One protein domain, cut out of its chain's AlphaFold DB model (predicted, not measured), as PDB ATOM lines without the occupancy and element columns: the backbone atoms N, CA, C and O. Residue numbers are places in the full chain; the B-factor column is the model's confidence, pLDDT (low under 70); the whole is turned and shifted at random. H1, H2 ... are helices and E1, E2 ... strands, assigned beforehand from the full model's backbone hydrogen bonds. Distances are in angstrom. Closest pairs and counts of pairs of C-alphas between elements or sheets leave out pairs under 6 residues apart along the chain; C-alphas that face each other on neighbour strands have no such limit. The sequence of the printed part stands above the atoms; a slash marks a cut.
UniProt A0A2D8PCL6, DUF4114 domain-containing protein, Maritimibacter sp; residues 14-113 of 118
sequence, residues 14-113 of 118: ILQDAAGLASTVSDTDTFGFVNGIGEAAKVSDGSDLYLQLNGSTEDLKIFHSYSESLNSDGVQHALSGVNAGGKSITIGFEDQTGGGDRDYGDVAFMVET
ATOM      1  N   ILE A  14      17.990  38.839 329.135       97.19
ATOM      2  CA  ILE A  14      18.837  39.522 328.157       97.19
ATOM      3  C   ILE A  14      20.205  39.811 328.774       97.19
ATOM      4  O   ILE A  14      20.351  39.850 329.998       97.19
ATOM      5  N   LEU A  15      21.205  39.996 327.915       96.75
ATOM      6  CA  LEU A  15      22.554  40.388 328.303       96.75
ATOM      7  C   LEU A  15      22.798  41.815 327.817       96.75
ATOM      8  O   LEU A  15      22.705  42.078 326.617       96.75
ATOM      9  N   GLN A  16      23.125  42.716 328.736       96.38
ATOM     10  CA  GLN A  16      23.489  44.086 328.388       96.38
ATOM     11  C   GLN A  16      24.856  44.108 327.691       96.38
ATOM     12  O   GLN A  16      25.764  43.374 328.081       96.38
ATOM     13  N   ASP A  17      25.005  44.959 326.670       94.25
ATOM     14  CA  ASP A  17      26.267  45.215 325.954       94.25
ATOM     15  C   ASP A  17      26.959  43.962 325.375       94.25
ATOM     16  O   ASP A  17      28.156  43.946 325.086       94.25
ATOM     17  N   ALA A  18      26.195  42.896 325.128       94.75
ATOM     18  CA  ALA A  18      26.733  41.591 324.753       94.75
ATOM     19  C   ALA A  18      26.985  41.402 323.248       94.75
ATOM     20  O   ALA A  18      27.212  40.279 322.808       94.75
ATOM     21  N   ALA A  19      26.967  42.462 322.433       94.25
ATOM     22  CA  ALA A  19      27.155  42.346 320.981       94.25
ATOM     23  C   ALA A  19      28.501  41.692 320.608       94.25
ATOM     24  O   ALA A  19      28.569  40.885 319.678       94.25
ATOM     25  N   GLY A  20      29.560  42.001 321.365       94.44
ATOM     26  CA  GLY A  20      30.873  41.372 321.208       94.44
ATOM     27  C   GLY A  20      30.823  39.865 321.456       94.44
ATOM     28  O   GLY A  20      31.246  39.100 320.592       94.44
ATOM     29  N   LEU A  21      30.233  39.443 322.579       93.38
ATOM     30  CA  LEU A  21      30.046  38.027 322.911       93.38
ATOM     31  C   LEU A  21      29.156  37.322 321.880       93.38
ATOM     32  O   LEU A  21      29.508  36.266 321.370       93.38
ATOM     33  N   ALA A  22      28.022  37.920 321.514       93.12
ATOM     34  CA  ALA A  22      27.082  37.340 320.558       93.12
ATOM     35  C   ALA A  22      27.740  37.049 319.198       93.12
ATOM     36  O   ALA A  22      27.420  36.047 318.565       93.12
ATOM     37  N   SER A  23      28.696  37.881 318.768       96.19
ATOM     38  CA  SER A  23      29.435  37.671 317.515       96.19
ATOM     39  C   SER A  23      30.374  36.458 317.528       96.19
ATOM     40  O   SER A  23      30.812  36.021 316.463       96.19
ATOM     41  N   THR A  24      30.688  35.915 318.709       94.06
ATOM     42  CA  THR A  24      31.554  34.740 318.871       94.06
ATOM     43  C   THR A  24      30.780  33.448 319.112       94.06
ATOM     44  O   THR A  24      31.385  32.382 319.059       94.06
ATOM     45  N   VAL A  25      29.475  33.537 319.387       95.12
ATOM     46  CA  VAL A  25      28.617  32.380 319.678       95.12
ATOM     47  C   VAL A  25      28.327  31.582 318.406       95.12
ATOM     48  O   VAL A  25      28.061  32.132 317.338       95.12
ATOM     49  N   SER A  26      28.330  30.262 318.548       96.12
ATOM     50  CA  SER A  26      28.037  29.264 317.527       96.12
ATOM     51  C   SER A  26      27.054  28.206 318.037       96.12
ATOM     52  O   SER A  26      26.881  28.019 319.239       96.12
ATOM     53  N   ASP A  27      26.469  27.433 317.120       95.00
ATOM     54  CA  ASP A  27      25.503  26.371 317.453       95.00
ATOM     55  C   ASP A  27      26.104  25.202 318.261       95.00
ATOM     56  O   ASP A  27      25.373  24.343 318.755       95.00
ATOM     57  N   THR A  28      27.433  25.128 318.369       96.06
ATOM     58  CA  THR A  28      28.132  24.113 319.173       96.06
ATOM     59  C   THR A  28      28.452  24.573 320.588       96.06
ATOM     60  O   THR A  28      28.900  23.756 321.395       96.06
ATOM     61  N   ASP A  29      28.251  25.855 320.888       96.81
ATOM     62  CA  ASP A  29      28.549  26.395 322.204       96.81
ATOM     63  C   ASP A  29      27.507  25.977 323.239       96.81
ATOM     64  O   ASP A  29      26.341  25.705 322.946       96.81
ATOM     65  N   THR A  30      27.950  25.929 324.491       96.06
ATOM     66  CA  THR A  30      27.110  25.567 325.630       96.06
ATOM     67  C   THR A  30      26.952  26.751 326.565       96.06
ATOM     68  O   THR A  30      27.932  27.392 326.943       96.06
ATOM     69  N   PHE A  31      25.706  27.010 326.957       95.00
ATOM     70  CA  PHE A  31      25.351  28.034 327.931       95.00
ATOM     71  C   PHE A  31      24.977  27.394 329.266       95.00
ATOM     72  O   PHE A  31      24.300  26.364 329.307       95.00
ATOM     73  N   GLY A  32      25.383  28.029 330.359       95.94
ATOM     74  CA  GLY A  32      24.998  27.656 331.715       95.94
ATOM     75  C   GLY A  32      24.903  28.877 332.618       95.94
ATOM     76  O   GLY A  32      25.317  29.968 332.238       95.94
ATOM     77  N   PHE A  33      24.374  28.682 333.822       96.81
ATOM     78  CA  PHE A  33      24.438  29.684 334.881       96.81
ATOM     79  C   PHE A  33      25.194  29.121 336.077       96.81
ATOM     80  O   PHE A  33      24.964  27.976 336.481       96.81
ATOM     81  N   VAL A  34      26.058  29.945 336.661       97.56
ATOM     82  CA  VAL A  34      26.750  29.651 337.919       97.56
ATOM     83  C   VAL A  34      26.561  30.761 338.935       97.56
ATOM     84  O   VAL A  34      26.231  31.885 338.566       97.56
ATOM     85  N   ASN A  35      26.753  30.436 340.209       97.06
ATOM     86  CA  ASN A  35      26.784  31.417 341.286       97.06
ATOM     87  C   ASN A  35      28.197  31.987 341.503       97.06
ATOM     88  O   ASN A  35      29.152  31.596 340.826       97.06
ATOM     89  N   GLY A  36      28.355  32.894 342.468       94.44
ATOM     90  CA  GLY A  36      29.602  33.614 342.744       94.44
ATOM     91  C   GLY A  36      30.754  32.746 343.252       94.44
ATOM     92  O   GLY A  36      31.889  33.217 343.330       94.44
ATOM     93  N   ILE A  37      30.496  31.473 343.570       94.88
ATOM     94  CA  ILE A  37      31.529  30.479 343.899       94.88
ATOM     95  C   ILE A  37      31.780  29.475 342.761       94.88
ATOM     96  O   ILE A  37      32.605  28.574 342.915       94.88
ATOM     97  N   GLY A  38      31.112  29.637 341.614       94.94
ATOM     98  CA  GLY A  38      31.291  28.815 340.415       94.94
ATOM     99  C   GLY A  38      30.497  27.505 340.404       94.94
ATOM    100  O   GLY A  38      30.758  26.647 339.562       94.94
ATOM    101  N   GLU A  39      29.542  27.321 341.318       96.88
ATOM    102  CA  GLU A  39      28.636  26.167 341.317       96.88
ATOM    103  C   GLU A  39      27.414  26.423 340.430       96.88
ATOM    104  O   GLU A  39      27.071  27.569 340.157       96.88
ATOM    105  N   ALA A  40      26.720  25.361 340.006       97.44
ATOM    106  CA  ALA A  40      25.489  25.489 339.226       97.44
ATOM    107  C   ALA A  40      24.445  26.340 339.970       97.44
ATOM    108  O   ALA A  40      24.043  26.014 341.091       97.44
ATOM    109  N   ALA A  41      24.003  27.406 339.311       96.56
ATOM    110  CA  ALA A  41      23.116  28.399 339.888       96.56
ATOM    111  C   ALA A  41      21.678  27.905 340.100       96.56
ATOM    112  O   ALA A  41      21.160  27.036 339.391       96.56
ATOM    113  N   LYS A  42      20.997  28.548 341.047       95.69
ATOM    114  CA  LYS A  42      19.577  28.391 341.364       95.69
ATOM    115  C   LYS A  42      18.915  29.758 341.458       95.69
ATOM    116  O   LYS A  42      19.531  30.738 341.845       95.69
ATOM    117  N   VAL A  43      17.600  29.805 341.249       94.50
ATOM    118  CA  VAL A  43      16.795  31.026 341.465       94.50
ATOM    119  C   VAL A  43      16.944  31.569 342.897       94.50
ATOM    120  O   VAL A  43      16.858  32.772 343.122       94.50
ATOM    121  N   SER A  44      17.199  30.696 343.878       96.06
ATOM    122  CA  SER A  44      17.451  31.090 345.269       96.06
ATOM    123  C   SER A  44      18.758  31.857 345.484       96.06
ATOM    124  O   SER A  44      18.912  32.451 346.547       96.06
ATOM    125  N   ASP A  45      19.675  31.844 344.514       96.94
ATOM    126  CA  ASP A  45      20.951  32.565 344.595       96.94
ATOM    127  C   ASP A  45      20.766  34.076 344.346       96.94
ATOM    128  O   ASP A  45      21.687  34.869 344.535       96.94
ATOM    129  N   GLY A  46      19.546  34.511 344.003       96.62
ATOM    130  CA  GLY A  46      19.221  35.925 343.855       96.62
ATOM    131  C   GLY A  46      19.985  36.532 342.685       96.62
ATOM    132  O   GLY A  46      19.986  35.977 341.593       96.62
ATOM    133  N   SER A  47      20.636  37.666 342.919       96.69
ATOM    134  CA  SER A  47      21.446  38.349 341.912       96.69
ATOM    135  C   SER A  47      22.845  37.756 341.720       96.69
ATOM    136  O   SER A  47      23.617  38.284 340.923       96.69
ATOM    137  N   ASP A  48      23.214  36.717 342.474       96.31
ATOM    138  CA  ASP A  48      24.510  36.045 342.358       96.31
ATOM    139  C   ASP A  48      24.455  34.990 341.243       96.31
ATOM    140  O   ASP A  48      24.561  33.791 341.485       96.31
ATOM    141  N   LEU A  49      24.198  35.451 340.015       96.25
ATOM    142  CA  LEU A  49      24.012  34.639 338.815       96.25
ATOM    143  C   LEU A  49      24.905  35.166 337.695       96.25
ATOM    144  O   LEU A  49      24.811  36.331 337.313       96.25
ATOM    145  N   TYR A  50      25.728  34.291 337.130       96.06
ATOM    146  CA  TYR A  50      26.641  34.616 336.038       96.06
ATOM    147  C   TYR A  50      26.431  33.649 334.885       96.06
ATOM    148  O   TYR A  50      26.205  32.454 335.093       96.06
ATOM    149  N   LEU A  51      26.530  34.162 333.661       96.38
ATOM    150  CA  LEU A  51      26.484  33.342 332.465       96.38
ATOM    151  C   LEU A  51      27.813  32.600 332.317       96.38
ATOM    152  O   LEU A  51      28.883  33.199 332.419       96.38
ATOM    153  N   GLN A  52      27.741  31.309 332.019       96.75
ATOM    154  CA  GLN A  52      28.863  30.560 331.480       96.75
ATOM    155  C   GLN A  52      28.679  30.297 329.993       96.75
ATOM    156  O   GLN A  52      27.630  29.801 329.581       96.75
ATOM    157  N   LEU A  53      29.736  30.549 329.225       95.94
ATOM    158  CA  LEU A  53      29.901  30.111 327.846       95.94
ATOM    159  C   LEU A  53      31.049  29.098 327.797       95.94
ATOM    160  O   LEU A  53      32.191  29.415 328.127       95.94
ATOM    161  N   ASN A  54      30.757  27.854 327.414       95.88
ATOM    162  CA  ASN A  54      31.748  26.769 327.333       95.88
ATOM    163  C   ASN A  54      32.558  26.560 328.630       95.88
ATOM    164  O   ASN A  54      33.744  26.229 328.599       95.88
ATOM    165  N   GLY A  55      31.914  26.774 329.783       94.88
ATOM    166  CA  GLY A  55      32.532  26.670 331.107       94.88
ATOM    167  C   GLY A  55      33.367  27.887 331.532       94.88
ATOM    168  O   GLY A  55      33.826  27.929 332.672       94.88
ATOM    169  N   SER A  56      33.552  28.881 330.658       94.88
ATOM    170  CA  SER A  56      34.112  30.188 331.017       94.88
ATOM    171  C   SER A  56      33.007  31.084 331.558       94.88
ATOM    172  O   SER A  56      31.929  31.132 330.978       94.88
ATOM    173  N   THR A  57      33.255  31.771 332.672       96.19
ATOM    174  CA  THR A  57      32.286  32.719 333.243       96.19
ATOM    175  C   THR A  57      32.455  34.079 332.582       96.19
ATOM    176  O   THR A  57      33.568  34.601 332.540       96.19
ATOM    177  N   GLU A  58      31.357  34.638 332.083       94.50
ATOM    178  CA  GLU A  58      31.325  35.934 331.412       94.50
ATOM    179  C   GLU A  58      30.950  37.040 332.406       94.50
ATOM    180  O   GLU A  58      29.989  36.909 333.169       94.50
ATOM    181  N   ASP A  59      31.696  38.144 332.387       90.75
ATOM    182  CA  ASP A  59      31.416  39.331 333.206       90.75
ATOM    183  C   ASP A  59      30.481  40.281 332.446       90.75
ATOM    184  O   ASP A  59      30.900  41.279 331.858       90.75
ATOM    185  N   LEU A  60      29.201  39.910 332.389       93.56
ATOM    186  CA  LEU A  60      28.141  40.676 331.735       93.56
ATOM    187  C   LEU A  60      26.982  40.919 332.694       93.56
ATOM    188  O   LEU A  60      26.694  40.110 333.576       93.56
ATOM    189  N   LYS A  61      26.264  42.025 332.483       95.50
ATOM    190  CA  LYS A  61      24.999  42.258 333.176       95.50
ATOM    191  C   LYS A  61      23.894  41.438 332.532       95.50
ATOM    192  O   LYS A  61      23.725  41.444 331.315       95.50
ATOM    193  N   ILE A  62      23.158  40.735 333.384       97.19
ATOM    194  CA  ILE A  62      22.049  39.867 333.008       97.19
ATOM    195  C   ILE A  62      20.787  40.447 333.623       97.19
ATOM    196  O   ILE A  62      20.745  40.716 334.826       97.19
ATOM    197  N   PHE A  63      19.764  40.626 332.796       98.06
ATOM    198  CA  PHE A  63      18.452  41.064 333.243       98.06
ATOM    199  C   PHE A  63      17.455  39.938 333.030       98.06
ATOM    200  O   PHE A  63      17.197  39.528 331.902       98.06
ATOM    201  N   HIS A  64      16.914  39.421 334.124       97.81
ATOM    202  CA  HIS A  64      15.981  38.311 334.185       97.81
ATOM    203  C   HIS A  64      14.536  38.804 334.289       97.81
ATOM    204  O   HIS A  64      14.218  39.733 335.034       97.81
ATOM    205  N   SER A  65      13.628  38.113 333.597       97.31
ATOM    206  CA  SER A  65      12.199  38.432 333.619       97.31
ATOM    207  C   SER A  65      11.458  37.893 334.839       97.31
ATOM    208  O   SER A  65      10.337  38.315 335.105       97.31
ATOM    209  N   TYR A  66      12.031  36.908 335.538       95.56
ATOM    210  CA  TYR A  66      11.318  36.154 336.571       95.56
ATOM    211  C   TYR A  66      11.107  36.952 337.866       95.56
ATOM    212  O   TYR A  66      10.038  36.870 338.464       95.56
ATOM    213  N   SER A  67      12.114  37.710 338.307       95.44
ATOM    214  CA  SER A  67      12.062  38.522 339.528       95.44
ATOM    215  C   SER A  67      13.152  39.590 339.497       95.44
ATOM    216  O   SER A  67      14.291  39.278 339.148       95.44
ATOM    217  N   GLU A  68      12.841  40.811 339.943       96.75
ATOM    218  CA  GLU A  68      13.834  41.878 340.150       96.75
ATOM    219  C   GLU A  68      14.958  41.467 341.114       96.75
ATOM    220  O   GLU A  68      16.081  41.940 340.988       96.75
ATOM    221  N   SER A  69      14.696  40.525 342.031       97.38
ATOM    222  CA  SER A  69      15.708  40.012 342.964       97.38
ATOM    223  C   SER A  69      16.837  39.235 342.284       97.38
ATOM    224  O   SER A  69      17.838  38.945 342.931       97.38
ATOM    225  N   LEU A  70      16.644  38.825 341.025       97.44
ATOM    226  CA  LEU A  70      17.677  38.184 340.212       97.44
ATOM    227  C   LEU A  70      18.537  39.206 339.461       97.44
ATOM    228  O   LEU A  70      19.588  38.854 338.936       97.44
ATOM    229  N   ASN A  71      18.112  40.469 339.408       97.94
ATOM    230  CA  ASN A  71      18.818  41.526 338.696       97.94
ATOM    231  C   ASN A  71      19.785  42.215 339.659       97.94
ATOM    232  O   ASN A  71      19.406  42.624 340.755       97.94
ATOM    233  N   SER A  72      21.055  42.333 339.264       96.31
ATOM    234  CA  SER A  72      22.124  42.812 340.162       96.31
ATOM    235  C   SER A  72      21.987  44.260 340.638       96.31
ATOM    236  O   SER A  72      22.653  44.651 341.595       96.31
ATOM    237  N   ASP A  73      21.131  45.050 339.997       97.25
ATOM    238  CA  ASP A  73      20.789  46.413 340.398       97.25
ATOM    239  C   ASP A  73      19.449  46.508 341.151       97.25
ATOM    240  O   ASP A  73      19.057  47.596 341.575       97.25
ATOM    241  N   GLY A  74      18.765  45.378 341.352       97.44
ATOM    242  CA  GLY A  74      17.483  45.297 342.045       97.44
ATOM    243  C   GLY A  74      16.323  45.945 341.290       97.44
ATOM    244  O   GLY A  74      15.340  46.323 341.924       97.44
ATOM    245  N   VAL A  75      16.427  46.119 339.969       98.31
ATOM    246  CA  VAL A  75      15.380  46.737 339.147       98.31
ATOM    247  C   VAL A  75      14.549  45.675 338.423       98.31
ATOM    248  O   VAL A  75      15.057  44.661 337.942       98.31
ATOM    249  N   GLN A  76      13.240  45.906 338.300       98.25
ATOM    250  CA  GLN A  76      12.380  45.129 337.407       98.25
ATOM    251  C   GLN A  76      12.651  45.532 335.951       98.25
ATOM    252  O   GLN A  76      12.123  46.535 335.473       98.25
ATOM    253  N   HIS A  77      13.443  44.722 335.250       98.44
ATOM    254  CA  HIS A  77      13.832  44.962 333.857       98.44
ATOM    255  C   HIS A  77      12.880  44.391 332.816       98.44
ATOM    256  O   HIS A  77      13.026  44.714 331.648       98.44
ATOM    257  N   ALA A  78      11.917  43.555 333.204       98.12
ATOM    258  CA  ALA A  78      10.945  43.014 332.261       98.12
ATOM    259  C   ALA A  78       9.518  43.206 332.749       98.12
ATOM    260  O   ALA A  78       9.226  42.977 333.923       98.12
ATOM    261  N   LEU A  79       8.607  43.520 331.841       97.56
ATOM    262  CA  LEU A  79       7.175  43.393 332.074       97.56
ATOM    263  C   LEU A  79       6.606  42.372 331.102       97.56
ATOM    264  O   LEU A  79       7.075  42.221 329.976       97.56
ATOM    265  N   SER A  80       5.574  41.661 331.542       95.75
ATOM    266  CA  SER A  80       4.863  40.723 330.683       95.75
ATOM    267  C   SER A  80       3.359  40.855 330.855       95.75
ATOM    268  O   SER A  80       2.873  41.202 331.934       95.75
ATOM    269  N   GLY A  81       2.621  40.575 329.786       94.88
ATOM    270  CA  GLY A  81       1.166  40.626 329.780       94.88
ATOM    271  C   GLY A  81       0.569  39.555 328.880       94.88
ATOM    272  O   GLY A  81       1.092  39.264 327.806       94.88
ATOM    273  N   VAL A  82      -0.547  38.976 329.320       95.06
ATOM    274  CA  VAL A  82      -1.338  38.050 328.504       95.06
ATOM    275  C   VAL A  82      -2.072  38.847 327.431       95.06
ATOM    276  O   VAL A  82      -2.837  39.761 327.739       95.06
ATOM    277  N   ASN A  83      -1.856  38.487 326.169       95.44
ATOM    278  CA  ASN A  83      -2.539  39.118 325.049       95.44
ATOM    279  C   ASN A  83      -4.011  38.691 324.984       95.44
ATOM    280  O   ASN A  83      -4.424  37.651 325.516       95.44
ATOM    281  N   ALA A  84      -4.823  39.483 324.280       93.81
ATOM    282  CA  ALA A  84      -6.232  39.175 324.070       93.81
ATOM    283  C   ALA A  84      -6.413  37.760 323.483       93.81
ATOM    284  O   ALA A  84      -5.747  37.372 322.526       93.81
ATOM    285  N   GLY A  85      -7.326  36.979 324.068       89.25
ATOM    286  CA  GLY A  85      -7.562  35.583 323.685       89.25
ATOM    287  C   GLY A  85      -6.723  34.550 324.446       89.25
ATOM    288  O   GLY A  85      -7.003  33.362 324.308       89.25
ATOM    289  N   GLY A  86      -5.756  34.968 325.272       89.81
ATOM    290  CA  GLY A  86      -5.104  34.101 326.263       89.81
ATOM    291  C   GLY A  86      -4.175  33.023 325.700       89.81
ATOM    292  O   GLY A  86      -3.851  32.081 326.413       89.81
ATOM    293  N   LYS A  87      -3.778  33.131 324.427       90.75
ATOM    294  CA  LYS A  87      -2.916  32.150 323.735       90.75
ATOM    295  C   LYS A  87      -1.472  32.605 323.556       90.75
ATOM    296  O   LYS A  87      -0.646  31.854 323.041       90.75
ATOM    297  N   SER A  88      -1.175  33.835 323.948       93.25
ATOM    298  CA  SER A  88       0.174  34.367 323.919       93.25
ATOM    299  C   SER A  88       0.392  35.370 325.037       93.25
ATOM    300  O   SER A  88      -0.555  35.957 325.575       93.25
ATOM    301  N   ILE A  89       1.660  35.563 325.364       94.81
ATOM    302  CA  ILE A  89       2.137  36.637 326.225       94.81
ATOM    303  C   ILE A  89       3.080  37.527 325.421       94.81
ATOM    304  O   ILE A  89       3.820  37.037 324.568       94.81
ATOM    305  N   THR A  90       3.048  38.825 325.690       97.12
ATOM    306  CA  THR A  90       4.080  39.762 325.239       97.12
ATOM    307  C   THR A  90       4.993  40.051 326.414       97.12
ATOM    308  O   THR A  90       4.503  40.260 327.526       97.12
ATOM    309  N   ILE A  91       6.297  40.048 326.167       98.12
ATOM    310  CA  ILE A  91       7.333  40.377 327.140       98.12
ATOM    311  C   ILE A  91       8.140  41.538 326.566       98.12
ATOM    312  O   ILE A  91       8.591  41.456 325.425       98.12
ATOM    313  N   GLY A  92       8.281  42.601 327.350       98.31
ATOM    314  CA  GLY A  92       9.120  43.760 327.051       98.31
ATOM    315  C   GLY A  92      10.229  43.892 328.090       98.31
ATOM    316  O   GLY A  92       9.993  43.592 329.263       98.31
ATOM    317  N   PHE A  93      11.413  44.313 327.660       98.69
ATOM    318  CA  PHE A  93      12.591  44.528 328.492       98.69
ATOM    319  C   PHE A  93      13.121  45.960 328.373       98.69
ATOM    320  O   PHE A  93      13.094  46.535 327.291       98.69
ATOM    321  N   GLU A  94      13.662  46.459 329.485       98.12
ATOM    322  CA  GLU A  94      14.632  47.557 329.558       98.12
ATOM    323  C   GLU A  94      16.051  46.976 329.539       98.12
ATOM    324  O   GLU A  94      16.374  46.127 330.381       98.12
ATOM    325  N   ASP A  95      16.911  47.435 328.632       95.81
ATOM    326  CA  ASP A  95      18.266  46.896 328.446       95.81
ATOM    327  C   ASP A  95      19.372  47.686 329.163       95.81
ATOM    328  O   ASP A  95      20.548  47.319 329.088       95.81
ATOM    329  N   GLN A  96      19.008  48.728 329.921       97.00
ATOM    330  CA  GLN A  96      19.961  49.588 330.625       97.00
ATOM    331  C   GLN A  96      19.921  49.426 332.141       97.00
ATOM    332  O   GLN A  96      18.881  49.642 332.759       97.00
ATOM    333  N   THR A  97      21.083  49.170 332.757       97.19
ATOM    334  CA  THR A  97      21.271  49.208 334.225       97.19
ATOM    335  C   THR A  97      20.611  50.453 334.845       97.19
ATOM    336  O   THR A  97      20.848  51.578 334.403       97.19
ATOM    337  N   GLY A  98      19.806  50.264 335.894       97.75
ATOM    338  CA  GLY A  98      18.987  51.314 336.519       97.75
ATOM    339  C   GLY A  98      17.577  51.458 335.923       97.75
ATOM    340  O   GLY A  98      16.753  52.210 336.464       97.75
ATOM    341  N   GLY A  99      17.288  50.703 334.861       95.62
ATOM    342  CA  GLY A  99      15.988  50.597 334.203       95.62
ATOM    343  C   GLY A  99      15.697  51.692 333.186       95.62
ATOM    344  O   GLY A  99      14.530  52.032 333.066       95.62
ATOM    345  N   GLY A 100      16.719  52.283 332.557       95.38
ATOM    346  CA  GLY A 100      16.549  53.191 331.414       95.38
ATOM    347  C   GLY A 100      15.457  54.254 331.594       95.38
ATOM    348  O   GLY A 100      15.430  54.972 332.602       95.38
ATOM    349  N   ASP A 101      14.571  54.367 330.605       97.44
ATOM    350  CA  ASP A 101      13.406  55.259 330.634       97.44
ATOM    351  C   ASP A 101      12.087  54.554 331.012       97.44
ATOM    352  O   ASP A 101      11.094  55.237 331.294       97.44
ATOM    353  N   ARG A 102      12.122  53.224 331.186       96.31
ATOM    354  CA  ARG A 102      11.033  52.377 331.709       96.31
ATOM    355  C   ARG A 102       9.823  52.288 330.787       96.31
ATOM    356  O   ARG A 102       8.695  52.142 331.276       96.31
ATOM    357  N   ASP A 103      10.030  52.376 329.480       97.06
ATOM    358  CA  ASP A 103       9.004  52.073 328.487       97.06
ATOM    359  C   ASP A 103       8.910  50.567 328.141       97.06
ATOM    360  O   ASP A 103       7.881  50.116 327.626       97.06
ATOM    361  N   TYR A 104       9.916  49.780 328.545       98.00
ATOM    362  CA  TYR A 104      10.096  48.341 328.335       98.00
ATOM    363  C   TYR A 104      10.096  47.943 326.852       98.00
ATOM    364  O   TYR A 104       9.648  46.848 326.484       98.00
ATOM    365  N   GLY A 105      10.548  48.858 325.996       97.06
ATOM    366  CA  GLY A 105      10.517  48.766 324.544       97.06
ATOM    367  C   GLY A 105      11.852  48.421 323.887       97.06
ATOM    368  O   GLY A 105      11.840  48.132 322.688       97.06
ATOM    369  N   ASP A 106      12.967  48.398 324.626       96.81
ATOM    370  CA  ASP A 106      14.302  48.120 324.067       96.81
ATOM    371  C   ASP A 106      14.346  46.747 323.380       96.81
ATOM    372  O   ASP A 106      14.839  46.597 322.258       96.81
ATOM    373  N   VAL A 107      13.756  45.737 324.030       96.88
ATOM    374  CA  VAL A 107      13.518  44.413 323.445       96.88
ATOM    375  C   VAL A 107      12.107  43.954 323.777       96.88
ATOM    376  O   VAL A 107      11.761  43.776 324.940       96.88
ATOM    377  N   ALA A 108      11.306  43.670 322.750       97.25
ATOM    378  CA  ALA A 108       9.969  43.115 322.917       97.25
ATOM    379  C   ALA A 108       9.750  41.896 322.018       97.25
ATOM    380  O   ALA A 108      10.066  41.910 320.826       97.25
ATOM    381  N   PHE A 109       9.173  40.840 322.582       97.19
ATOM    382  CA  PHE A 109       8.830  39.630 321.843       97.19
ATOM    383  C   PHE A 109       7.548  38.987 322.371       97.19
ATOM    384  O   PHE A 109       7.090  39.245 323.486       97.19
ATOM    385  N   MET A 110       6.954  38.141 321.533       95.94
ATOM    386  CA  MET A 110       5.754  37.381 321.856       95.94
ATOM    387  C   MET A 110       6.099  35.904 321.995       95.94
ATOM    388  O   MET A 110       6.841  35.351 321.187       95.94
ATOM    389  N   VAL A 111       5.515  35.268 323.002       92.56
ATOM    390  CA  VAL A 111       5.559  33.819 323.189       92.56
ATOM    391  C   VAL A 111       4.146  33.304 322.999       92.56
ATOM    392  O   VAL A 111       3.230  33.729 323.705       92.56
ATOM    393  N   GLU A 112       3.959  32.408 322.037       90.50
ATOM    394  CA  GLU A 112       2.662  31.819 321.721       90.50
ATOM    395  C   GLU A 112       2.676  30.305 321.894       90.50
ATOM    396  O   GLU A 112       3.666  29.627 321.614       90.50
ATOM    397  N   THR A 113       1.547  29.761 322.340       83.06
ATOM    398  CA  THR A 113       1.335  28.317 322.302       83.06
ATOM    399  C   THR A 113       1.020  27.907 320.872       83.06
ATOM    400  O   THR A 113      -0.024  28.286 320.329       83.06
TER     401      THR A 113
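This is residues 14 to 113 of the 118 residues of the protein "DUF4114 domain-containing protein" of Maritimibacter sp (UniProt A0A2D8PCL6). Little regular structure: loops join a three-stranded antiparallel meander, E4 E5 E6, each strand beside the one before, at one end to hairpin E1 and E2 at the other, with E3 between them and H1 at the hairpin's end. The printed part has 100 residues, 32 in named elements, mostly strand: H1 E1 E2 E3 E4 E5 E6. It is compact, radius of gyration of the C-alphas 14.6 A, spanning 42 by 31 by 24 A.

E4, residues 78 to 82, begins at C-alpha (10.945, 43.014, 332.261). E5, 88 to 93, and E6, 107 to 112, each measure 16.7 A; E6 ends at C-alpha (2.662, 31.819, 321.721). E3 is 62 to 64, E2 50 to 53, E1 31 to 34, H1 19 to 22.

Inner strand E5 forms antiparallel hairpins with E4 (N 79 to O 92, 2.9 A) and E6 (N 91 to O 109, 2.9 A). E3 pairs with no named strand; residues 62 to 63 pair with 14 to 15. In hairpin E1 and E2, N 34 and O 50 are 3.0 A apart. H1 is too short for any O i to N i+4 pair.

The farthest C-alphas, Ile 37 and Gly 85, are 44.3 A apart. Links E1 to E2, E3 to E4 and E5 to E6 are long. The printed part has no cut; no printed residue is under 70 in pLDDT.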